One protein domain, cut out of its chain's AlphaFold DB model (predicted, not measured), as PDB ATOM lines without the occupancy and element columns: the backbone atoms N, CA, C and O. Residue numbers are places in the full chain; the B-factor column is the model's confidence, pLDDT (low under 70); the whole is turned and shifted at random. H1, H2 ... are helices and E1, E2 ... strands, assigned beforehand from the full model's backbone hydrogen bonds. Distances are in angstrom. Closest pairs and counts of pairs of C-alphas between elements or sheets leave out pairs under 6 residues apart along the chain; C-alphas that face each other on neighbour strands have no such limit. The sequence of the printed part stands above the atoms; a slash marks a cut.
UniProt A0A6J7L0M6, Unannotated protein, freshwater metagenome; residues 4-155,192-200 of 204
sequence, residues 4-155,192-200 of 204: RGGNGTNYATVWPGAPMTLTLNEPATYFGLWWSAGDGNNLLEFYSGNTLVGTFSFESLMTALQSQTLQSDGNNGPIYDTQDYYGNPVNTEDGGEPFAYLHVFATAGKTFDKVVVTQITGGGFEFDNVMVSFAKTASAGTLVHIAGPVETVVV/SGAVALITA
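Overview. This is residues 4 to 155 and 192 to 200 of the 204 residues of the protein "Unannotated protein" of freshwater metagenome (UniProt A0A6J7L0M6). Two strongly twisted sheets lie face to face as a sandwich, a sheet of six strands against one of four, their strands at 19 degrees to each other. The small hairpin of E6 and E7 lies beside the edge strand E11, with H1 leading to it from E5 and H2 following it. The 161 printed residues hold two named helices and twelve named strands, in the order E1 to E5, H1, E6, E7, H2, E8 to E12. The larger sheet runs E1, E10, E3, E8, E12, E11 and the smaller E2, E9, E4, E5, both antiparallel. The class is mostly strand; the whole is compact, with a radius of gyration of the C-alphas of 15.3 A and spans of 42 by 40 by 26 A.

Arrangement. Start at the edge strand E1, residues 12 to 14: N 12 is 2.9 A from O 127 of E10, residues 125 to 133, within hydrogen-bond range like each N and O pair below. E10 bends by 69 degrees at residue 128; beside it is E3, residues 30 to 36, with N 32 and O 131 at 2.8 A. Next comes E8, residues 100 to 106, with N 31 and O 104 at 2.9 A, then E12, residues 194 to 199, with N 103 and O 197 at 2.8 A. The edge strand E11, residues 144 to 146, has N 144 2.9 A from O 198. In the smaller sheet, E2, residues 20 to 28, bends by 96 degrees at residue 25; its N 22 is 2.8 A from O 115 of E9, residues 112 to 119. E4, residues 42 to 48, has N 45 2.9 A from O 116, and forms a hairpin with E5, residues 51 to 57, with N 46 and O 54 at 2.8 A. The parts of the two sheets that face each other are 9.7 A apart, centre to centre. H1, residues 58 to 64, only grazes the larger sheet, with residues 60 to 64. Find the hairpin of E6, residues 69 to 71, and E7, residues 79 to 81, with N 70 and O 80 at 2.8 A; the closest C-alphas of E6 and E11, Gln 71 and Val 144, are 5.8 A apart. H2, residues 82 to 85, is only just not on the larger sheet, with 4 pairs of C-alphas within 10 A. Every O i to N i+4 pair is within range in H1; H2 is too short for one.

Along the chain. Find C-alpha 12 at (30.823, 25.282, 32.621), where E1 begins. E3 spans 19.6 A, E4 20.7 A, E9 20.4 A and E10 22.2 A. E12 ends at C-alpha 199, (44.484, 13.325, 42.217).

Size, cuts and confidence. The C-alphas farthest apart, Asn 91 and Val 155, are 47.9 A apart. Residues 156 to 191 are not printed; C-alphas 155 and 192 are 14.2 A apart across that cut. The link from H2 to E8 is long, 14 residues. Mean pLDDT of the printed part is 79.6; E12 has 37.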
ATOM      1  N   ARG A   4      27.037  26.371  28.930       64.81
ATOM      2  CA  ARG A   4      27.089  24.906  29.005       64.81
ATOM      3  C   ARG A   4      28.079  24.384  27.961       64.81
ATOM      4  O   ARG A   4      28.158  24.976  26.880       64.81
ATOM      5  N   GLY A   5      28.812  23.335  28.316       61.25
ATOM      6  CA  GLY A   5      29.703  22.597  27.422       61.25
ATOM      7  C   GLY A   5      28.974  21.751  26.395       61.25
ATOM      8  O   GLY A   5      27.866  22.106  25.981       61.25
ATOM      9  N   GLY A   6      29.592  20.640  25.990       59.25
ATOM     10  CA  GLY A   6      29.062  19.675  25.027       59.25
ATOM     11  C   GLY A   6      27.556  19.423  25.174       59.25
ATOM     12  O   GLY A   6      26.977  19.546  26.260       59.25
ATOM     13  N   ASN A   7      26.890  19.111  24.060       55.19
ATOM     14  CA  ASN A   7      25.430  19.053  23.991       55.19
ATOM     15  C   ASN A   7      24.826  18.174  25.105       55.19
ATOM     16  O   ASN A   7      25.069  16.973  25.156       55.19
ATOM     17  N   GLY A   8      24.009  18.774  25.975       59.44
ATOM     18  CA  GLY A   8      23.342  18.073  27.081       59.44
ATOM     19  C   GLY A   8      24.137  17.987  28.389       59.44
ATOM     20  O   GLY A   8      23.618  17.442  29.363       59.44
ATOM     21  N   THR A   9      25.343  18.552  28.465       66.06
ATOM     22  CA  THR A   9      26.129  18.577  29.708       66.06
ATOM     23  C   THR A   9      25.725  19.731  30.644       66.06
ATOM     24  O   THR A   9      25.036  20.691  30.267       66.06
ATOM     25  N   ASN A  10      26.126  19.619  31.917       71.31
ATOM     26  CA  ASN A  10      26.000  20.678  32.928       71.31
ATOM     27  C   ASN A  10      27.343  21.379  33.220       71.31
ATOM     28  O   ASN A  10      27.385  22.215  34.120       71.31
ATOM     29  N   TYR A  11      28.411  21.053  32.485       79.38
ATOM     30  CA  TYR A  11      29.737  21.638  32.689       79.38
ATOM     31  C   TYR A  11      29.761  23.106  32.266       79.38
ATOM     32  O   TYR A  11      29.109  23.493  31.291       79.38
ATOM     33  N   ALA A  12      30.509  23.920  33.011       86.62
ATOM     34  CA  ALA A  12      30.823  25.282  32.621       86.62
ATOM     35  C   ALA A  12      31.911  25.254  31.545       86.62
ATOM     36  O   ALA A  12      32.923  24.582  31.724       86.62
ATOM     37  N   THR A  13      31.724  26.012  30.462       90.94
ATOM     38  CA  THR A  13      32.682  26.046  29.352       90.94
ATOM     39  C   THR A  13      33.109  27.458  28.998       90.94
ATOM     40  O   THR A  13      32.287  28.378  28.908       90.94
ATOM     41  N   VAL A  14      34.416  27.610  28.783       92.44
ATOM     42  CA  VAL A  14      35.057  28.811  28.241       92.44
ATOM     43  C   VAL A  14      35.489  28.540  26.804       92.44
ATOM     44  O   VAL A  14      36.180  27.561  26.531       92.44
ATOM     45  N   TRP A  15      35.092  29.426  25.892       92.06
ATOM     46  CA  TRP A  15      35.394  29.326  24.462       92.06
ATOM     47  C   TRP A  15      36.566  30.232  24.061       92.06
ATOM     48  O   TRP A  15      36.808  31.249  24.726       92.06
ATOM     49  N   PRO A  16      37.254  29.928  22.943       93.94
ATOM     50  CA  PRO A  16      38.278  30.804  22.388       93.94
ATOM     51  C   PRO A  16      37.794  32.247  22.213       93.94
ATOM     52  O   PRO A  16      36.697  32.500  21.713       93.94
ATOM     53  N   GLY A  17      38.625  33.205  22.633       92.44
ATOM     54  CA  GLY A  17      38.329  34.641  22.542       92.44
ATOM     55  C   GLY A  17      37.336  35.178  23.582       92.44
ATOM     56  O   GLY A  17      37.062  36.377  23.585       92.44
ATOM     57  N   ALA A  18      36.822  34.335  24.482       92.50
ATOM     58  CA  ALA A  18      35.877  34.729  25.525       92.50
ATOM     59  C   ALA A  18      36.321  34.226  26.914       92.50
ATOM     60  O   ALA A  18      35.609  33.416  27.516       92.50
ATOM     61  N   PRO A  19      37.479  34.684  27.436       94.00
ATOM     62  CA  PRO A  19      38.000  34.217  28.716       94.00
ATOM     63  C   PRO A  19      37.031  34.512  29.866       94.00
ATOM     64  O   PRO A  19      36.259  35.478  29.844       94.00
ATOM     65  N   MET A  20      37.095  33.681  30.901       94.06
ATOM     66  CA  MET A  20      36.345  33.870  32.137       94.06
ATOM     67  C   MET A  20      37.278  34.335  33.246       94.06
ATOM     68  O   MET A  20      38.368  33.805  33.423       94.06
ATOM     69  N   THR A  21      36.815  35.290  34.045       95.38
ATOM     70  CA  THR A  21      37.516  35.729  35.251       95.38
ATOM     71  C   THR A  21      36.690  35.378  36.479       95.38
ATOM     72  O   THR A  21      35.515  35.739  36.562       95.38
ATOM     73  N   LEU A  22      37.312  34.692  37.434       93.56
ATOM     74  CA  LEU A  22      36.821  34.544  38.797       93.56
ATOM     75  C   LEU A  22      37.570  35.538  39.681       93.56
ATOM     76  O   LEU A  22      38.797  35.506  39.752       93.56
ATOM     77  N   THR A  23      36.828  36.405  40.363       95.69
ATOM     78  CA  THR A  23      37.366  37.315  41.380       95.69
ATOM     79  C   THR A  23      36.936  36.823  42.752       95.69
ATOM     80  O   THR A  23      35.764  36.515  42.967       95.69
ATOM     81  N   LEU A  24      37.895  36.725  43.664       93.31
ATOM     82  CA  LEU A  24      37.708  36.269  45.030       93.31
ATOM     83  C   LEU A  24      37.650  37.481  45.959       93.31
ATOM     84  O   LEU A  24      38.339  38.476  45.748       93.31
ATOM     85  N   ASN A  25      36.831  37.392  47.003       90.94
ATOM     86  CA  ASN A  25      36.684  38.483  47.970       90.94
ATOM     87  C   ASN A  25      37.845  38.541  48.976       90.94
ATOM     88  O   ASN A  25      37.993  39.534  49.682       90.94
ATOM     89  N   GLU A  26      38.645  37.476  49.048       91.69
ATOM     90  CA  GLU A  26      39.793  37.338  49.939       91.69
ATOM     91  C   GLU A  26      40.939  36.623  49.203       91.69
ATOM     92  O   GLU A  26      40.668  35.761  48.357       91.69
ATOM     93  N   PRO A  27      42.213  36.932  49.517       93.06
ATOM     94  CA  PRO A  27      43.349  36.224  48.940       93.06
ATOM     95  C   PRO A  27      43.356  34.744  49.338       93.06
ATOM     96  O   PRO A  27      43.390  34.399  50.519       93.06
ATOM     97  N   ALA A  28      43.361  33.864  48.343       92.69
ATOM     98  CA  ALA A  28      43.364  32.421  48.504       92.69
ATOM     99  C   ALA A  28      44.762  31.821  48.339       92.69
ATOM    100  O   ALA A  28      45.666  32.400  47.732       92.69
ATOM    101  N   THR A  29      44.919  30.622  48.882       90.19
ATOM    102  CA  THR A  29      46.145  29.811  48.831       90.19
ATOM    103  C   THR A  29      45.938  28.513  48.055       90.19
ATOM    104  O   THR A  29      46.905  27.807  47.771       90.19
ATOM    105  N   TYR A  30      44.692  28.183  47.716       90.12
ATOM    106  CA  TYR A  30      44.334  26.961  47.012       90.12
ATOM    107  C   TYR A  30      43.155  27.184  46.069       90.12
ATOM    108  O   TYR A  30      42.155  27.803  46.445       90.12
ATOM    109  N   PHE A  31      43.283  26.635  44.864       91.31
ATOM    110  CA  PHE A  31      42.236  26.552  43.855       91.31
ATOM    111  C   PHE A  31      42.161  25.120  43.340       91.31
ATOM    112  O   PHE A  31      43.183  24.529  43.001       91.31
ATOM    113  N   GLY A  32      40.963  24.561  43.269       90.94
ATOM    114  CA  GLY A  32      40.729  23.257  42.668       90.94
ATOM    115  C   GLY A  32      39.548  23.289  41.720       90.94
ATOM    116  O   GLY A  32      38.647  24.110  41.881       90.94
ATOM    117  N   LEU A  33      39.558  22.405  40.729       91.94
ATOM    118  CA  LEU A  33      38.458  22.255  39.780       91.94
ATOM    119  C   LEU A  33      38.435  20.849  39.187       91.94
ATOM    120  O   LEU A  33      39.477  20.214  39.021       91.94
ATOM    121  N   TRP A  34      37.240  20.388  38.835       91.81
ATOM    122  CA  TRP A  34      37.060  19.249  37.945       91.81
ATOM    123  C   TRP A  34      37.279  19.697  36.504       91.81
ATOM    124  O   TRP A  34      36.589  20.601  36.044       91.81
ATOM    125  N   TRP A  35      38.227  19.071  35.821       91.25
ATOM    126  CA  TRP A  35      38.571  19.307  34.427       91.25
ATOM    127  C   TRP A  35      38.053  18.153  33.576       91.25
ATOM    128  O   TRP A  35      38.331  16.988  33.875       91.25
ATOM    129  N   SER A  36      37.268  18.484  32.557       90.56
ATOM    130  CA  SER A  36      36.553  17.532  31.711       90.56
ATOM    131  C   SER A  36      37.025  17.661  30.270       90.56
ATOM    132  O   SER A  36      37.227  18.789  29.827       90.56
ATOM    133  N   ALA A  37      37.151  16.535  29.557       89.75
ATOM    134  CA  ALA A  37      37.408  16.515  28.111       89.75
ATOM    135  C   ALA A  37      38.569  17.439  27.690       89.75
ATOM    136  O   ALA A  37      38.467  18.289  26.808       89.75
ATOM    137  N   GLY A  38      39.665  17.338  28.433       89.44
ATOM    138  CA  GLY A  38      40.690  18.359  28.469       89.44
ATOM    139  C   GLY A  38      41.653  18.406  27.282       89.44
ATOM    140  O   GLY A  38      41.981  17.378  26.699       89.44
ATOM    141  N   ASP A  39      42.212  19.578  26.973       91.69
ATOM    142  CA  ASP A  39      43.272  19.704  25.969       91.69
ATOM    143  C   ASP A  39      44.428  20.631  26.391       91.69
ATOM    144  O   ASP A  39      44.396  21.316  27.413       91.69
ATOM    145  N   GLY A  40      45.494  20.644  25.583       91.00
ATOM    146  CA  GLY A  40      46.677  21.473  25.831       91.00
ATOM    147  C   GLY A  40      46.472  22.980  25.619       91.00
ATOM    148  O   GLY A  40      47.358  23.753  25.970       91.00
ATOM    149  N   ASN A  41      45.335  23.411  25.061       93.50
ATOM    150  CA  ASN A  41      44.992  24.822  24.851       93.50
ATOM    151  C   ASN A  41      44.223  25.423  26.037       93.50
ATOM    152  O   ASN A  41      43.937  26.626  26.034       93.50
ATOM    153  N   ASN A  42      43.890  24.609  27.041       93.56
ATOM    154  CA  ASN A  42      43.367  25.071  28.313       93.56
ATOM    155  C   ASN A  42      44.465  25.816  29.100       93.56
ATOM    156  O   ASN A  42      45.620  25.385  29.174       93.56
ATOM    157  N   LEU A  43      44.102  26.940  29.717       92.94
ATOM    158  CA  LEU A  43      45.019  27.781  30.482       92.94
ATOM    159  C   LEU A  43      44.332  28.328  31.735       92.94
ATOM    160  O   LEU A  43      43.211  28.841  31.670       92.94
ATOM    161  N   LEU A  44      45.037  28.255  32.866       93.69
ATOM    162  CA  LEU A  44      44.697  28.996  34.079       93.69
ATOM    163  C   LEU A  44      45.789  30.010  34.387       93.69
ATOM    164  O   LEU A  44      46.975  29.687  34.368       93.69
ATOM    165  N   GLU A  45      45.389  31.218  34.742       93.19
ATOM    166  CA  GLU A  45      46.288  32.256  35.229       93.19
ATOM    167  C   GLU A  45      45.804  32.759  36.586       93.19
ATOM    168  O   GLU A  45      44.615  33.004  36.787       93.19
ATOM    169  N   PHE A  46      46.733  32.929  37.517       93.12
ATOM    170  CA  PHE A  46      46.479  33.317  38.897       93.12
ATOM    171  C   PHE A  46      47.116  34.669  39.151       93.12
ATOM    172  O   PHE A  46      48.297  34.872  38.875       93.12
ATOM    173  N   TYR A  47      46.342  35.589  39.707       92.81
ATOM    174  CA  TYR A  47      46.752  36.962  39.938       92.81
ATOM    175  C   TYR A  47      46.553  37.348  41.404       92.81
ATOM    176  O   TYR A  47      45.589  36.919  42.036       92.81
ATOM    177  N   SER A  48      47.453  38.188  41.912       92.44
ATOM    178  CA  SER A  48      47.294  38.947  43.154       92.44
ATOM    179  C   SER A  48      47.122  40.417  42.772       92.44
ATOM    180  O   SER A  48      48.056  41.062  42.285       92.44
ATOM    181  N   GLY A  49      45.892  40.924  42.853       92.00
ATOM    182  CA  GLY A  49      45.501  42.187  42.239       92.00
ATOM    183  C   GLY A  49      45.701  42.166  40.718       92.00
ATOM    184  O   GLY A  49      44.980  41.492  39.973       92.00
ATOM    185  N   ASN A  50      46.685  42.928  40.233       92.12
ATOM    186  CA  ASN A  50      47.051  42.992  38.811       92.12
ATOM    187  C   ASN A  50      48.325  42.209  38.468       92.12
ATOM    188  O   ASN A  50      48.660  42.095  37.291       92.12
ATOM    189  N   THR A  51      49.009  41.649  39.462       89.06
ATOM    190  CA  THR A  51      50.263  40.919  39.265       89.06
ATOM    191  C   THR A  51      49.970  39.454  38.981       89.06
ATOM    192  O   THR A  51      49.302  38.807  39.785       89.06
ATOM    193  N   LEU A  52      50.464  38.922  37.860       87.19
ATOM    194  CA  LEU A  52      50.436  37.488  37.566       87.19
ATOM    195  C   LEU A  52      51.396  36.772  38.528       87.19
ATOM    196  O   LEU A  52      52.583  37.076  38.554       87.19
ATOM    197  N   VAL A  53      50.877  35.848  39.333       85.12
ATOM    198  CA  VAL A  53      51.640  35.091  40.344       85.12
ATOM    199  C   VAL A  53      51.738  33.602  40.021       85.12
ATOM    200  O   VAL A  53      52.431  32.862  40.712       85.12
ATOM    201  N   GLY A  54      51.041  33.146  38.985       82.50
ATOM    202  CA  GLY A  54      51.117  31.770  38.537       82.50
ATOM    203  C   GLY A  54      50.380  31.565  37.230       82.50
ATOM    204  O   GLY A  54      49.367  32.202  36.952       82.50
ATOM    205  N   THR A  55      50.870  30.623  36.446       85.75
ATOM    206  CA  THR A  55      50.203  30.135  35.245       85.75
ATOM    207  C   THR A  55      50.107  28.624  35.370       85.75
ATOM    208  O   THR A  55      50.906  28.002  36.063       85.75
ATOM    209  N   PHE A  56      49.123  28.009  34.737       83.00
ATOM    210  CA  PHE A  56      49.064  26.572  34.554       83.00
ATOM    211  C   PHE A  56      48.625  26.303  33.121       83.00
ATOM    212  O   PHE A  56      47.444  26.418  32.788       83.00
ATOM    213  N   SER A  57      49.615  26.017  32.271       82.44
ATOM    214  CA  SER A  57      49.376  25.529  30.916       82.44
ATOM    215  C   SER A  57      49.107  24.036  30.981       82.44
ATOM    216  O   SER A  57      49.892  23.270  31.552       82.44
ATOM    217  N   PHE A  58      48.009  23.624  30.366       86.94
ATOM    218  CA  PHE A  58      47.644  22.221  30.300       86.94
ATOM    219  C   PHE A  58      48.473  21.448  29.282       86.94
ATOM    220  O   PHE A  58      48.483  20.227  29.326       86.94
ATOM    221  N   GLU A  59      49.264  22.114  28.440       85.62
ATOM    222  CA  GLU A  59      50.270  21.458  27.602       85.62
ATOM    223  C   GLU A  59      51.264  20.630  28.440       85.62
ATOM    224  O   GLU A  59      51.587  19.490  28.089       85.62
ATOM    225  N   SER A  60      51.693  21.149  29.596       79.31
ATOM    226  CA  SER A  60      52.558  20.412  30.527       79.31
ATOM    227  C   SER A  60      51.850  19.193  31.118       79.31
ATOM    228  O   SER A  60      52.460  18.135  31.265       79.31
ATOM    229  N   LEU A  61      50.552  19.317  31.419       83.31
ATOM    230  CA  LEU A  61      49.725  18.196  31.863       83.31
ATOM    231  C   LEU A  61      49.591  17.144  30.757       83.31
ATOM    232  O   LEU A  61      49.843  15.965  30.994       83.31
ATOM    233  N   MET A  62      49.281  17.561  29.532       87.06
ATOM    234  CA  MET A  62      49.191  16.663  28.384       87.06
ATOM    235  C   MET A  62      50.503  15.924  28.133       87.06
ATOM    236  O   MET A  62      50.489  14.725  27.868       87.06
ATOM    237  N   THR A  63      51.635  16.613  28.273       86.38
ATOM    238  CA  THR A  63      52.965  16.005  28.163       86.38
ATOM    239  C   THR A  63      53.192  14.974  29.272       86.38
ATOM    240  O   THR A  63      53.655  13.869  29.001       86.38
ATOM    241  N   ALA A  64      52.821  15.293  30.515       83.19
ATOM    242  CA  ALA A  64      52.936  14.364  31.637       83.19
ATOM    243  C   ALA A  64      52.059  13.114  31.451       83.19
ATOM    244  O   ALA A  64      52.499  12.008  31.740       83.19
ATOM    245  N   LEU A  65      50.852  13.247  30.898       86.94
ATOM    246  CA  LEU A  65      49.958  12.114  30.635       86.94
ATOM    247  C   LEU A  65      50.474  11.140  29.556       86.94
ATOM    248  O   LEU A  65      49.867  10.092  29.353       86.94
ATOM    249  N   GLN A  66      51.593  11.438  28.887       86.56
ATOM    250  CA  GLN A  66      52.239  10.529  27.932       86.56
ATOM    251  C   GLN A  66      53.230   9.552  28.593       86.56
ATOM    252  O   GLN A  66      53.679   8.612  27.937       86.56
ATOM    253  N   SER A  67      53.589   9.728  29.872       81.38
ATOM    254  CA  SER A  67      54.678   8.978  30.526       81.38
ATOM    255  C   SER A  67      54.347   7.532  30.928       81.38
ATOM    256  O   SER A  67      55.137   6.917  31.645       81.38
ATOM    257  N   GLN A  68      53.216   6.971  30.482       83.25
ATOM    258  CA  GLN A  68      52.611   5.685  30.896       83.25
ATOM    259  C   GLN A  68      52.215   5.611  32.374       83.25
ATOM    260  O   GLN A  68      51.175   5.058  32.713       83.25
ATOM    261  N   THR A  69      53.034   6.151  33.273       86.31
ATOM    262  CA  THR A  69      52.725   6.238  34.694       86.31
ATOM    263  C   THR A  69      53.121   7.584  35.285       86.31
ATOM    264  O   THR A  69      54.046   8.246  34.810       86.31
ATOM    265  N   LEU A  70      52.413   7.974  36.341       83.50
ATOM    266  CA  LEU A  70      52.672   9.158  37.150       83.50
ATOM    267  C   LEU A  70      52.858   8.739  38.603       83.50
ATOM    268  O   LEU A  70      52.057   7.971  39.132       83.50
ATOM    269  N   GLN A  71      53.884   9.262  39.268       80.56
ATOM    270  CA  GLN A  71      54.151   8.955  40.668       80.56
ATOM    271  C   GLN A  71      53.805  10.146  41.563       80.56
ATOM    272  O   GLN A  71      54.159  11.289  41.267       80.56
ATOM    273  N   SER A  72      53.097   9.895  42.662       77.31
ATOM    274  CA  SER A  72      52.824  10.928  43.667       77.31
ATOM    275  C   SER A  72      53.984  11.129  44.638       77.31
ATOM    276  O   SER A  72      54.883  10.292  44.737       77.31
ATOM    277  N   ASP A  73      53.918  12.220  45.403       70.19
ATOM    278  CA  ASP A  73      54.788  12.478  46.558       70.19
ATOM    279  C   ASP A  73      56.295  12.388  46.244       70.19
ATOM    280  O   ASP A  73      57.033  11.592  46.822       70.19
ATOM    281  N   GLY A  74      56.757  13.162  45.255       64.88
ATOM    282  CA  GLY A  74      58.191  13.306  44.965       64.88
ATOM    283  C   GLY A  74      58.927  11.992  44.671       64.88
ATOM    284  O   GLY A  74      60.109  11.881  44.992       64.88
ATOM    285  N   ASN A  75      58.235  11.021  44.066       70.25
ATOM    286  CA  ASN A  75      58.695   9.660  43.753       70.25
ATOM    287  C   ASN A  75      58.705   8.654  44.920       70.25
ATOM    288  O   ASN A  75      59.261   7.564  44.785       70.25
ATOM    289  N   ASN A  76      58.063   8.977  46.044       72.75
ATOM    290  CA  ASN A  76      57.921   8.058  47.181       72.75
ATOM    291  C   ASN A  76      56.496   7.514  47.351       72.75
ATOM    292  O   ASN A  76      56.282   6.585  48.132       72.75
ATOM    293  N   GLY A  77      55.519   8.069  46.632       73.69
ATOM    294  CA  GLY A  77      54.122   7.662  46.723       73.69
ATOM    295  C   GLY A  77      53.705   6.600  45.695       73.69
ATOM    296  O   GLY A  77      54.536   6.098  44.928       73.69
ATOM    297  N   PRO A  78      52.400   6.261  45.674       77.88
ATOM    298  CA  PRO A  78      51.807   5.385  44.670       77.88
ATOM    299  C   PRO A  78      52.113   5.799  43.227       77.88
ATOM    300  O   PRO A  78      52.240   6.981  42.901       77.88
ATOM    301  N   ILE A  79      52.186   4.788  42.365       83.69
ATOM    302  CA  ILE A  79      52.281   4.935  40.915       83.69
ATOM    303  C   ILE A  79      50.874   4.767  40.340       83.69
ATOM    304  O   ILE A  79      50.171   3.813  40.677       83.69
ATOM    305  N   TYR A  80      50.478   5.688  39.472       83.75
ATOM    306  CA  TYR A  80      49.200   5.701  38.774       83.75
ATOM    307  C   TYR A  80      49.425   5.485  37.283       83.75
ATOM    308  O   TYR A  80      50.350   6.066  36.722       83.75
ATOM    309  N   ASP A  81      48.578   4.684  36.643       88.81
ATOM    310  CA  ASP A  81      48.583   4.536  35.187       88.81
ATOM    311  C   ASP A  81      48.009   5.811  34.553       88.81
ATOM    312  O   ASP A  81      46.945   6.286  34.958       88.81
ATOM    313  N   THR A  82      48.698   6.394  33.569       87.88
ATOM    314  CA  THR A  82      48.191   7.587  32.875       87.88
ATOM    315  C   THR A  82      46.881   7.304  32.141       87.88
ATOM    316  O   THR A  82      46.065   8.208  31.983       87.88
ATOM    317  N   GLN A  83      46.631   6.052  31.751       90.06
ATOM    318  CA  GLN A  83      45.386   5.636  31.112       90.06
ATOM    319  C   GLN A  83      44.168   5.761  32.040       90.06
ATOM    320  O   GLN A  83      43.050   5.913  31.551       90.06
ATOM    321  N   ASP A  84      44.351   5.758  33.369       88.62
ATOM    322  CA  ASP A  84      43.245   5.940  34.322       88.62
ATOM    323  C   ASP A  84      42.631   7.353  34.272       88.62
ATOM    324  O   ASP A  84      41.536   7.553  34.810       88.62
ATOM    325  N   TYR A  85      43.313   8.313  33.636       89.31
ATOM    326  CA  TYR A  85      42.838   9.684  33.446       89.31
ATOM    327  C   TYR A  85      42.038   9.879  32.157       89.31
ATOM    328  O   TYR A  85      41.487  10.955  31.979       89.31
ATOM    329  N   TYR A  86      41.958   8.890  31.265       91.62
ATOM    330  CA  TYR A  86      41.264   9.035  29.986       91.62
ATOM    331  C   TYR A  86      39.855   8.442  30.014       91.62
ATOM    332  O   TYR A  86      39.625   7.361  30.569       91.62
ATOM    333  N   GLY A  87      38.927   9.139  29.359       90.19
ATOM    334  CA  GLY A  87      37.519   8.780  29.292       90.19
ATOM    335  C   GLY A  87      36.713   9.243  30.499       90.19
ATOM    336  O   GLY A  87      37.161   9.224  31.650       90.19
ATOM    337  N   ASN A  88      35.472   9.628  30.227       86.19
ATOM    338  CA  ASN A  88      34.552  10.135  31.222       86.19
ATOM    339  C   ASN A  88      34.369   9.098  32.348       86.19
ATOM    340  O   ASN A  88      34.006   7.942  32.094       86.19
ATOM    341  N   PRO A  89      34.583   9.479  33.621       82.56
ATOM    342  CA  PRO A  89      34.569   8.535  34.735       82.56
ATOM    343  C   PRO A  89      33.190   7.923  35.022       82.56
ATOM    344  O   PRO A  89      33.123   6.940  35.760       82.56
ATOM    345  N   VAL A  90      32.104   8.492  34.488       82.69
ATOM    346  CA  VAL A  90      30.729   8.021  34.715       82.69
ATOM    347  C   VAL A  90      30.292   7.009  33.659       82.69
ATOM    348  O   VAL A  90      29.652   6.018  34.003       82.69
ATOM    349  N   ASN A  91      30.612   7.246  32.386       82.38
ATOM    350  CA  ASN A  91      30.055   6.484  31.263       82.38
ATOM    351  C   ASN A  91      31.094   6.021  30.228       82.38
ATOM    352  O   ASN A  91      30.713   5.366  29.262       82.38
ATOM    353  N   THR A  92      32.385   6.297  30.432       81.12
ATOM    354  CA  THR A  92      33.506   5.921  29.545       81.12
ATOM    355  C   THR A  92      33.476   6.523  28.136       81.12
ATOM    356  O   THR A  92      34.276   6.121  27.292       81.12
ATOM    357  N   GLU A  93      32.592   7.491  27.877       86.25
ATOM    358  CA  GLU A  93      32.644   8.310  26.659       86.25
ATOM    359  C   GLU A  93      33.950   9.117  26.614       86.25
ATOM    360  O   GLU A  93      34.682   9.177  27.601       86.25
ATOM    361  N   ASP A  94      34.274   9.690  25.455       88.06
ATOM    362  CA  ASP A  94      35.459  10.540  25.292       88.06
ATOM    363  C   ASP A  94      36.773   9.839  25.680       88.06
ATOM    364  O   ASP A  94      37.678  10.418  26.271       88.06
ATOM    365  N   GLY A  95      36.898   8.548  25.350       88.62
ATOM    366  CA  GLY A  95      38.029   7.702  25.761       88.62
ATOM    367  C   GLY A  95      39.417   8.160  25.285       88.62
ATOM    368  O   GLY A  95      40.420   7.613  25.736       88.62
ATOM    369  N   GLY A  96      39.481   9.135  24.374       89.88
ATOM    370  CA  GLY A  96      40.717   9.788  23.935       89.88
ATOM    371  C   GLY A  96      41.035  11.093  24.670       89.88
ATOM    372  O   GLY A  96      42.083  11.677  24.414       89.88
ATOM    373  N   GLU A  97      40.168  11.537  25.578       90.50
ATOM    374  CA  GLU A  97      40.277  12.820  26.268       90.50
ATOM    375  C   GLU A  97      40.527  12.618  27.773       90.50
ATOM    376  O   GLU A  97      39.990  11.680  28.376       90.50
ATOM    377  N   PRO A  98      41.361  13.466  28.397       91.00
ATOM    378  CA  PRO A  98      41.673  13.393  29.812       91.00
ATOM    379  C   PRO A  98      40.614  14.066  30.697       91.00
ATOM    380  O   PRO A  98      40.031  15.097  30.364       91.00
ATOM    381  N   PHE A  99      40.438  13.499  31.886       91.12
ATOM    382  CA  PHE A  99      39.559  13.957  32.952       91.12
ATOM    383  C   PHE A  99      40.323  13.905  34.273       91.12
ATOM    384  O   PHE A  99      40.880  12.869  34.649       91.12
ATOM    385  N   ALA A 100      40.349  15.012  35.012       88.94
ATOM    386  CA  ALA A 100      41.089  15.078  36.266       88.94
ATOM    387  C   ALA A 100      40.498  16.099  37.236       88.94
ATOM    388  O   ALA A 100      39.973  17.131  36.829       88.94
ATOM    389  N   TYR A 101      40.648  15.853  38.540       88.31
ATOM    390  CA  TYR A 101      40.506  16.925  39.520       88.31
ATOM    391  C   TYR A 101      41.870  17.570  39.748       88.31
ATOM    392  O   TYR A 101      42.830  16.902  40.145       88.31
ATOM    393  N   LEU A 102      41.946  18.868  39.480       87.12
ATOM    394  CA  LEU A 102      43.162  19.652  39.595       87.12
ATOM    395  C   LEU A 102      43.217  20.337  40.948       87.12
ATOM    396  O   LEU A 102      42.212  20.838  41.451       87.12
ATOM    397  N   HIS A 103      44.421  20.410  41.490       85.69
ATOM    398  CA  HIS A 103      44.743  21.111  42.714       85.69
ATOM    399  C   HIS A 103      45.882  22.084  42.421       85.69
ATOM    400  O   HIS A 103      46.968  21.672  42.033       85.69
ATOM    401  N   VAL A 104      45.662  23.373  42.620       85.06
ATOM    402  CA  VAL A 104      46.692  24.402  42.488       85.06
ATOM    403  C   VAL A 104      46.913  25.019  43.855       85.06
ATOM    404  O   VAL A 104      45.993  25.577  44.454       85.06
ATOM    405  N   PHE A 105      48.142  24.907  44.351       83.69
ATOM    406  CA  PHE A 105      48.549  25.487  45.624       83.69
ATOM    407  C   PHE A 105      49.469  26.679  45.381       83.69
ATOM    408  O   PHE A 105      50.473  26.566  44.674       83.69
ATOM    409  N   ALA A 106      49.152  27.806  46.016       82.06
ATOM    410  CA  ALA A 106      50.076  28.920  46.110       82.06
ATOM    411  C   ALA A 106      51.308  28.486  46.917       82.06
ATOM    412  O   ALA A 106      51.202  27.780  47.928       82.06
ATOM    413  N   THR A 107      52.490  28.907  46.477       75.69
ATOM    414  CA  THR A 107      53.719  28.675  47.234       75.69
ATOM    415  C   THR A 107      53.764  29.467  48.526       75.69
ATOM    416  O   THR A 107      52.990  30.395  48.760       75.69
ATOM    417  N   ALA A 108      54.678  29.067  49.410       75.06
ATOM    418  CA  ALA A 108      54.840  29.692  50.711       75.06
ATOM    419  C   ALA A 108      54.993  31.219  50.585       75.06
ATOM    420  O   ALA A 108      55.897  31.713  49.918       75.06
ATOM    421  N   GLY A 109      54.100  31.960  51.246       79.56
ATOM    422  CA  GLY A 109      54.101  33.427  51.244       79.56
ATOM    423  C   GLY A 109      53.399  34.080  50.050       79.56
ATOM    424  O   GLY A 109      53.320  35.304  50.015       79.56
ATOM    425  N   LYS A 110      52.866  33.301  49.102       83.69
ATOM    426  CA  LYS A 110      52.074  33.796  47.971       83.69
ATOM    427  C   LYS A 110      50.582  33.554  48.198       83.69
ATOM    428  O   LYS A 110      50.182  32.626  48.903       83.69
ATOM    429  N   THR A 111      49.768  34.387  47.565       91.06
ATOM    430  CA  THR A 111      48.309  34.269  47.486       91.06
ATOM    431  C   THR A 111      47.834  34.793  46.135       91.06
ATOM    432  O   THR A 111      48.577  35.490  45.439       91.06
ATOM    433  N   PHE A 112      46.598  34.477  45.766       93.56
ATOM    434  CA  PHE A 112      45.926  35.021  44.588       93.56
ATOM    435  C   PHE A 112      44.481  35.395  44.934       93.56
ATOM    436  O   PHE A 112      43.852  34.761  45.775       93.56
ATOM    437  N   ASP A 113      43.942  36.414  44.283       96.00
ATOM    438  CA  ASP A 113      42.558  36.882  44.436       96.00
ATOM    439  C   ASP A 113      41.790  36.883  43.104       96.00
ATOM    440  O   ASP A 113      40.586  37.137  43.070       96.00
ATOM    441  N   LYS A 114      42.461  36.555  41.995       96.62
ATOM    442  CA  LYS A 114      41.855  36.498  40.668       96.62
ATOM    443  C   LYS A 114      42.385  35.306  39.880       96.62
ATOM    444  O   LYS A 114      43.591  35.095  39.798       96.62
ATOM    445  N   VAL A 115      41.469  34.550  39.280       96.25
ATOM    446  CA  VAL A 115      41.773  33.423  38.392       96.25
ATOM    447  C   VAL A 115      41.179  33.710  37.022       96.25
ATOM    448  O   VAL A 115      39.990  34.008  36.910       96.25
ATOM    449  N   VAL A 116      41.996  33.632  35.978       96.12
ATOM    450  CA  VAL A 116      41.552  33.730  34.587       96.12
ATOM    451  C   VAL A 116      41.592  32.336  33.975       96.12
ATOM    452  O   VAL A 116      42.611  31.655  34.038       96.12
ATOM    453  N   VAL A 117      40.460  31.915  33.420       95.69
ATOM    454  CA  VAL A 117      40.277  30.648  32.714       95.69
ATOM    455  C   VAL A 117      40.164  30.968  31.233       95.69
ATOM    456  O   VAL A 117      39.299  31.756  30.836       95.69
ATOM    457  N   THR A 118      41.021  30.355  30.425       95.44
ATOM    458  CA  THR A 118      41.138  30.658  28.998       95.44
ATOM    459  C   THR A 118      41.189  29.373  28.186       95.44
ATOM    460  O   THR A 118      41.936  28.454  28.516       95.44
ATOM    461  N   GLN A 119      40.432  29.349  27.088       95.25
ATOM    462  CA  GLN A 119      40.714  28.470  25.959       95.25
ATOM    463  C   GLN A 119      41.463  29.276  24.906       95.25
ATOM    464  O   GLN A 119      40.944  30.284  24.425       95.25
ATOM    465  N   ILE A 120      42.683  28.868  24.560       94.31
ATOM    466  CA  ILE A 120      43.517  29.628  23.617       94.31
ATOM    467  C   ILE A 120      42.959  29.501  22.194       94.31
ATOM    468  O   ILE A 120      42.716  30.500  21.517       94.31
ATOM    469  N   THR A 121      42.747  28.270  21.736       93.44
ATOM    470  CA  THR A 121      42.249  27.946  20.395       93.44
ATOM    471  C   THR A 121      41.656  26.543  20.378       93.44
ATOM    472  O   THR A 121      42.008  25.732  21.230       93.44
ATOM    473  N   GLY A 122      40.789  26.248  19.402       88.44
ATOM    474  CA  GLY A 122      40.094  24.958  19.288       88.44
ATOM    475  C   GLY A 122      39.212  24.649  20.503       88.44
ATOM    476  O   GLY A 122      39.324  25.318  21.519       88.44
ATOM    477  N   GLY A 123      38.321  23.659  20.400       88.25
ATOM    478  CA  GLY A 123      37.591  23.107  21.554       88.25
ATOM    479  C   GLY A 123      36.982  24.128  22.531       88.25
ATOM    480  O   GLY A 123      36.618  25.247  22.156       88.25
ATOM    481  N   GLY A 124      36.872  23.722  23.794       90.69
ATOM    482  CA  GLY A 124      36.472  24.564  24.918       90.69
ATOM    483  C   GLY A 124      37.141  24.082  26.204       90.69
ATOM    484  O   GLY A 124      37.463  22.908  26.337       90.69
ATOM    485  N   PHE A 125      37.345  24.984  27.163       93.38
ATOM    486  CA  PHE A 125      37.763  24.597  28.510       93.38
ATOM    487  C   PHE A 125      36.513  24.239  29.305       93.38
ATOM    488  O   PHE A 125      35.809  25.142  29.763       93.38
ATOM    489  N   GLU A 126      36.254  22.945  29.489       92.12
ATOM    490  CA  GLU A 126      35.120  22.431  30.262       92.12
ATOM    491  C   GLU A 126      35.511  22.099  31.712       92.12
ATOM    492  O   GLU A 126      36.486  21.388  31.975       92.12
ATOM    493  N   PHE A 127      34.749  22.614  32.681       91.12
ATOM    494  CA  PHE A 127      35.027  22.403  34.101       91.12
ATOM    495  C   PHE A 127      33.787  22.431  35.007       91.12
ATOM    496  O   PHE A 127      32.716  22.907  34.626       91.12
ATOM    497  N   ASP A 128      33.940  21.925  36.235       89.12
ATOM    498  CA  ASP A 128      32.938  21.973  37.318       89.12
ATOM    499  C   ASP A 128      33.612  21.865  38.705       89.12
ATOM    500  O   ASP A 128      34.838  21.853  38.809       89.12
ATOM    501  N   ASN A 129      32.831  21.783  39.789       89.38
ATOM    502  CA  ASN A 129      33.270  21.486  41.157       89.38
ATOM    503  C   ASN A 129      34.454  22.344  41.631       89.38
ATOM    504  O   ASN A 129      35.414  21.842  42.230       89.38
ATOM    505  N   VAL A 130      34.376  23.650  41.352       90.56
ATOM    506  CA  VAL A 130      35.388  24.626  41.762       90.56
ATOM    507  C   VAL A 130      35.460  24.702  43.286       90.56
ATOM    508  O   VAL A 130      34.445  24.836  43.969       90.56
ATOM    509  N   MET A 131      36.678  24.656  43.818       90.38
ATOM    510  CA  MET A 131      36.972  24.784  45.238       90.38
ATOM    511  C   MET A 131      38.024  25.866  45.465       90.38
ATOM    512  O   MET A 131      39.010  25.953  44.739       90.38
ATOM    513  N   VAL A 132      37.835  26.664  46.512       91.94
ATOM    514  CA  VAL A 132      38.773  27.705  46.939       91.94
ATOM    515  C   VAL A 132      39.031  27.532  48.430       91.94
ATOM    516  O   VAL A 132      38.109  27.213  49.182       91.94
ATOM    517  N   SER A 133      40.271  27.736  48.870       89.62
ATOM    518  CA  SER A 133      40.591  27.834  50.296       89.62
ATOM    519  C   SER A 133      41.531  29.001  50.570       89.62
ATOM    520  O   SER A 133      42.443  29.291  49.794       89.62
ATOM    521  N   PHE A 134      41.286  29.647  51.708       87.62
ATOM    522  CA  PHE A 134      42.028  30.799  52.221       87.62
ATOM    523  C   PHE A 134      42.985  30.406  53.361       87.62
ATOM    524  O   PHE A 134      43.772  31.216  53.844       87.62
ATOM    525  N   ALA A 135      42.920  29.152  53.823       78.06
ATOM    526  CA  ALA A 135      43.755  28.663  54.914       78.06
ATOM    527  C   ALA A 135      45.205  28.436  54.457       78.06
ATOM    528  O   ALA A 135      45.461  27.962  53.350       78.06
ATOM    529  N   LYS A 136      46.178  28.704  55.336       62.47
ATOM    530  CA  LYS A 136      47.591  28.379  55.084       62.47
ATOM    531  C   LYS A 136      47.742  26.869  54.833       62.47
ATOM    532  O   LYS A 136      47.163  26.059  55.551       62.47
ATOM    533  N   THR A 137      48.484  26.521  53.788       60.62
ATOM    534  CA  THR A 137      48.417  25.246  53.059       60.62
ATOM    535  C   THR A 137      48.567  23.994  53.933       60.62
ATOM    536  O   THR A 137      49.540  23.863  54.675       60.62
ATOM    537  N   ALA A 138      47.648  23.033  53.787       50.31
ATOM    538  CA  ALA A 138      47.859  21.647  54.206       50.31
ATOM    539  C   ALA A 138      48.639  20.907  53.105       50.31
ATOM    540  O   ALA A 138      48.266  20.977  51.935       50.31
ATOM    541  N   SER A 139      49.728  20.228  53.472       52.19
ATOM    542  CA  SER A 139      50.501  19.389  52.546       52.19
ATOM    543  C   SER A 139      49.646  18.224  52.049       52.19
ATOM    544  O   SER A 139      48.960  17.574  52.839       52.19
ATOM    545  N   ALA A 140      49.701  17.945  50.750       54.84
ATOM    546  CA  ALA A 140      48.910  16.902  50.126       54.84
ATOM    547  C   ALA A 140      49.812  15.730  49.708       54.84
ATOM    548  O   ALA A 140      50.124  15.540  48.538       54.84
ATOM    549  N   GLY A 141      50.233  14.936  50.699       54.66
ATOM    550  CA  GLY A 141      51.196  13.833  50.542       54.66
ATOM    551  C   GLY A 141      50.738  12.640  49.689       54.66
ATOM    552  O   GLY A 141      51.392  11.607  49.698       54.66
ATOM    553  N   THR A 142      49.615  12.731  48.974       63.16
ATOM    554  CA  THR A 142      49.126  11.674  48.065       63.16
ATOM    555  C   THR A 142      48.837  12.173  46.652       63.16
ATOM    556  O   THR A 142      48.229  11.450  45.869       63.16
ATOM    557  N   LEU A 143      49.195  13.414  46.320       71.25
ATOM    558  CA  LEU A 143      48.904  13.974  45.002       71.25
ATOM    559  C   LEU A 143      50.053  13.720  44.028       71.25
ATOM    560  O   LEU A 143      51.225  13.693  44.409       71.25
ATOM    561  N   VAL A 144      49.714  13.541  42.752       69.75
ATOM    562  CA  VAL A 144      50.687  13.522  41.661       69.75
ATOM    563  C   VAL A 144      51.185  14.936  41.450       69.75
ATOM    564  O   VAL A 144      50.397  15.829  41.150       69.75
ATOM    565  N   HIS A 145      52.489  15.142  41.605       69.75
ATOM    566  CA  HIS A 145      53.106  16.436  41.354       69.75
ATOM    567  C   HIS A 145      53.487  16.487  39.883       69.75
ATOM    568  O   HIS A 145      54.394  15.779  39.452       69.75
ATOM    569  N   ILE A 146      52.803  17.327  39.117       65.50
ATOM    570  CA  ILE A 146      53.229  17.629  37.756       65.50
ATOM    571  C   ILE A 146      54.031  18.912  37.849       65.50
ATOM    572  O   ILE A 146      53.613  19.856  38.521       65.50
ATOM    573  N   ALA A 147      55.212  18.928  37.229       55.25
ATOM    574  CA  ALA A 147      55.989  20.150  37.123       55.25
ATOM    575  C   ALA A 147      55.092  21.221  36.479       55.25
ATOM    576  O   ALA A 147      54.760  21.143  35.296       55.25
ATOM    577  N   GLY A 148      54.631  22.169  37.298       51.38
ATOM    578  CA  GLY A 148      53.893  23.333  36.828       51.38
ATOM    579  C   GLY A 148      54.798  24.197  35.948       51.38
ATOM    580  O   GLY A 148      56.021  24.011  35.949       51.38
ATOM    581  N   PRO A 149      54.239  25.139  35.174       44.00
ATOM    582  CA  PRO A 149      55.068  26.049  34.406       44.00
ATOM    583  C   PRO A 149      55.927  26.911  35.339       44.00
ATOM    584  O   PRO A 149      55.581  27.199  36.486       44.00
ATOM    585  N   VAL A 150      57.084  27.281  34.800       42.25
ATOM    586  CA  VAL A 150      58.108  28.120  35.417       42.25
ATOM    587  C   VAL A 150      57.476  29.436  35.884       42.25
ATOM    588  O   VAL A 150      56.788  30.099  35.108       42.25
ATOM    589  N   GLU A 151      57.706  29.817  37.142       44.62
ATOM    590  CA  GLU A 151      57.342  31.144  37.648       44.62
ATOM    591  C   GLU A 151      58.011  32.195  36.751       44.62
ATOM    592  O   GLU A 151      59.228  32.168  36.553       44.62
ATOM    593  N   THR A 152      57.236  33.117  36.180       40.09
ATOM    594  CA  THR A 152      57.826  34.336  35.626       40.09
ATOM    595  C   THR A 152      58.269  35.169  36.814       40.09
ATOM    596  O   THR A 152      57.507  35.952  37.374       40.09
ATOM    597  N   VAL A 153      59.514  34.966  37.241       34.88
ATOM    598  CA  VAL A 153      60.167  35.884  38.163       34.88
ATOM    599  C   VAL A 153      60.304  37.199  37.404       34.88
ATOM    600  O   VAL A 153      61.221  37.375  36.601       34.88
ATOM    601  N   VAL A 154      59.377  38.131  37.627       37.19
ATOM    602  CA  VAL A 154      59.710  39.542  37.457       37.19
ATOM    603  C   VAL A 154      60.711  39.806  38.566       37.19
ATOM    604  O   VAL A 154      60.339  39.996  39.722       37.19
ATOM    605  N   VAL A 155      61.997  39.693  38.239       32.31
ATOM    606  CA  VAL A 155      63.030  40.291  39.071       32.31
ATOM    607  C   VAL A 155      62.722  41.777  38.973       32.31
ATOM    608  O   VAL A 155      62.974  42.388  37.933       32.31
ATOM    609  N   SER A 192      61.043  27.432  43.663       31.94
ATOM    610  CA  SER A 192      59.861  27.603  44.513       31.94
ATOM    611  C   SER A 192      59.049  28.789  43.974       31.94
ATOM    612  O   SER A 192      59.461  29.908  44.231       31.94
ATOM    613  N   GLY A 193      57.940  28.682  43.238       34.88
ATOM    614  CA  GLY A 193      57.138  27.550  42.763       34.88
ATOM    615  C   GLY A 193      55.661  27.959  42.561       34.88
ATOM    616  O   GLY A 193      55.193  28.947  43.117       34.88
ATOM    617  N   ALA A 194      54.916  27.127  41.836       30.73
ATOM    618  CA  ALA A 194      53.495  26.824  42.013       30.73
ATOM    619  C   ALA A 194      53.380  25.336  41.659       30.73
ATOM    620  O   ALA A 194      53.889  24.920  40.617       30.73
ATOM    621  N   VAL A 195      52.825  24.508  42.546       36.31
ATOM    622  CA  VAL A 195      52.736  23.064  42.287       36.31
ATOM    623  C   VAL A 195      51.301  22.747  41.905       36.31
ATOM    624  O   VAL A 195      50.383  22.915  42.711       36.31
ATOM    625  N   ALA A 196      51.116  22.326  40.658       34.91
ATOM    626  CA  ALA A 196      49.876  21.724  40.218       34.91
ATOM    627  C   ALA A 196      49.912  20.244  40.586       34.91
ATOM    628  O   ALA A 196      50.796  19.484  40.180       34.91
ATOM    629  N   LEU A 197      48.964  19.869  41.424       41.03
ATOM    630  CA  LEU A 197      48.800  18.547  41.976       41.03
ATOM    631  C   LEU A 197      47.553  17.928  41.352       41.03
ATOM    632  O   LEU A 197      46.507  18.566  41.262       41.03
ATOM    633  N   ILE A 198      47.652  16.680  40.921       39.78
ATOM    634  CA  ILE A 198      46.519  15.950  40.355       39.78
ATOM    635  C   ILE A 198      46.218  14.752  41.242       39.78
ATOM    636  O   ILE A 198      47.121  14.025  41.656       39.78
ATOM    637  N   THR A 199      44.939  14.557  41.565       36.53
ATOM    638  CA  THR A 199      44.484  13.325  42.217       36.53
ATOM    639  C   THR A 199      44.075  12.318  41.153       36.53
ATOM    640  O   THR A 199      43.225  12.611  40.313       36.53
ATOM    641  N   ALA A 200      44.623  11.106  41.232       31.25
ATOM    642  CA  ALA A 200      44.128   9.982  40.456       31.25
ATOM    643  C   ALA A 200      42.788   9.454  40.990       31.25
ATOM    644  O   ALA A 200      42.488   9.485  42.186       31.25
TER     645      ALA A 200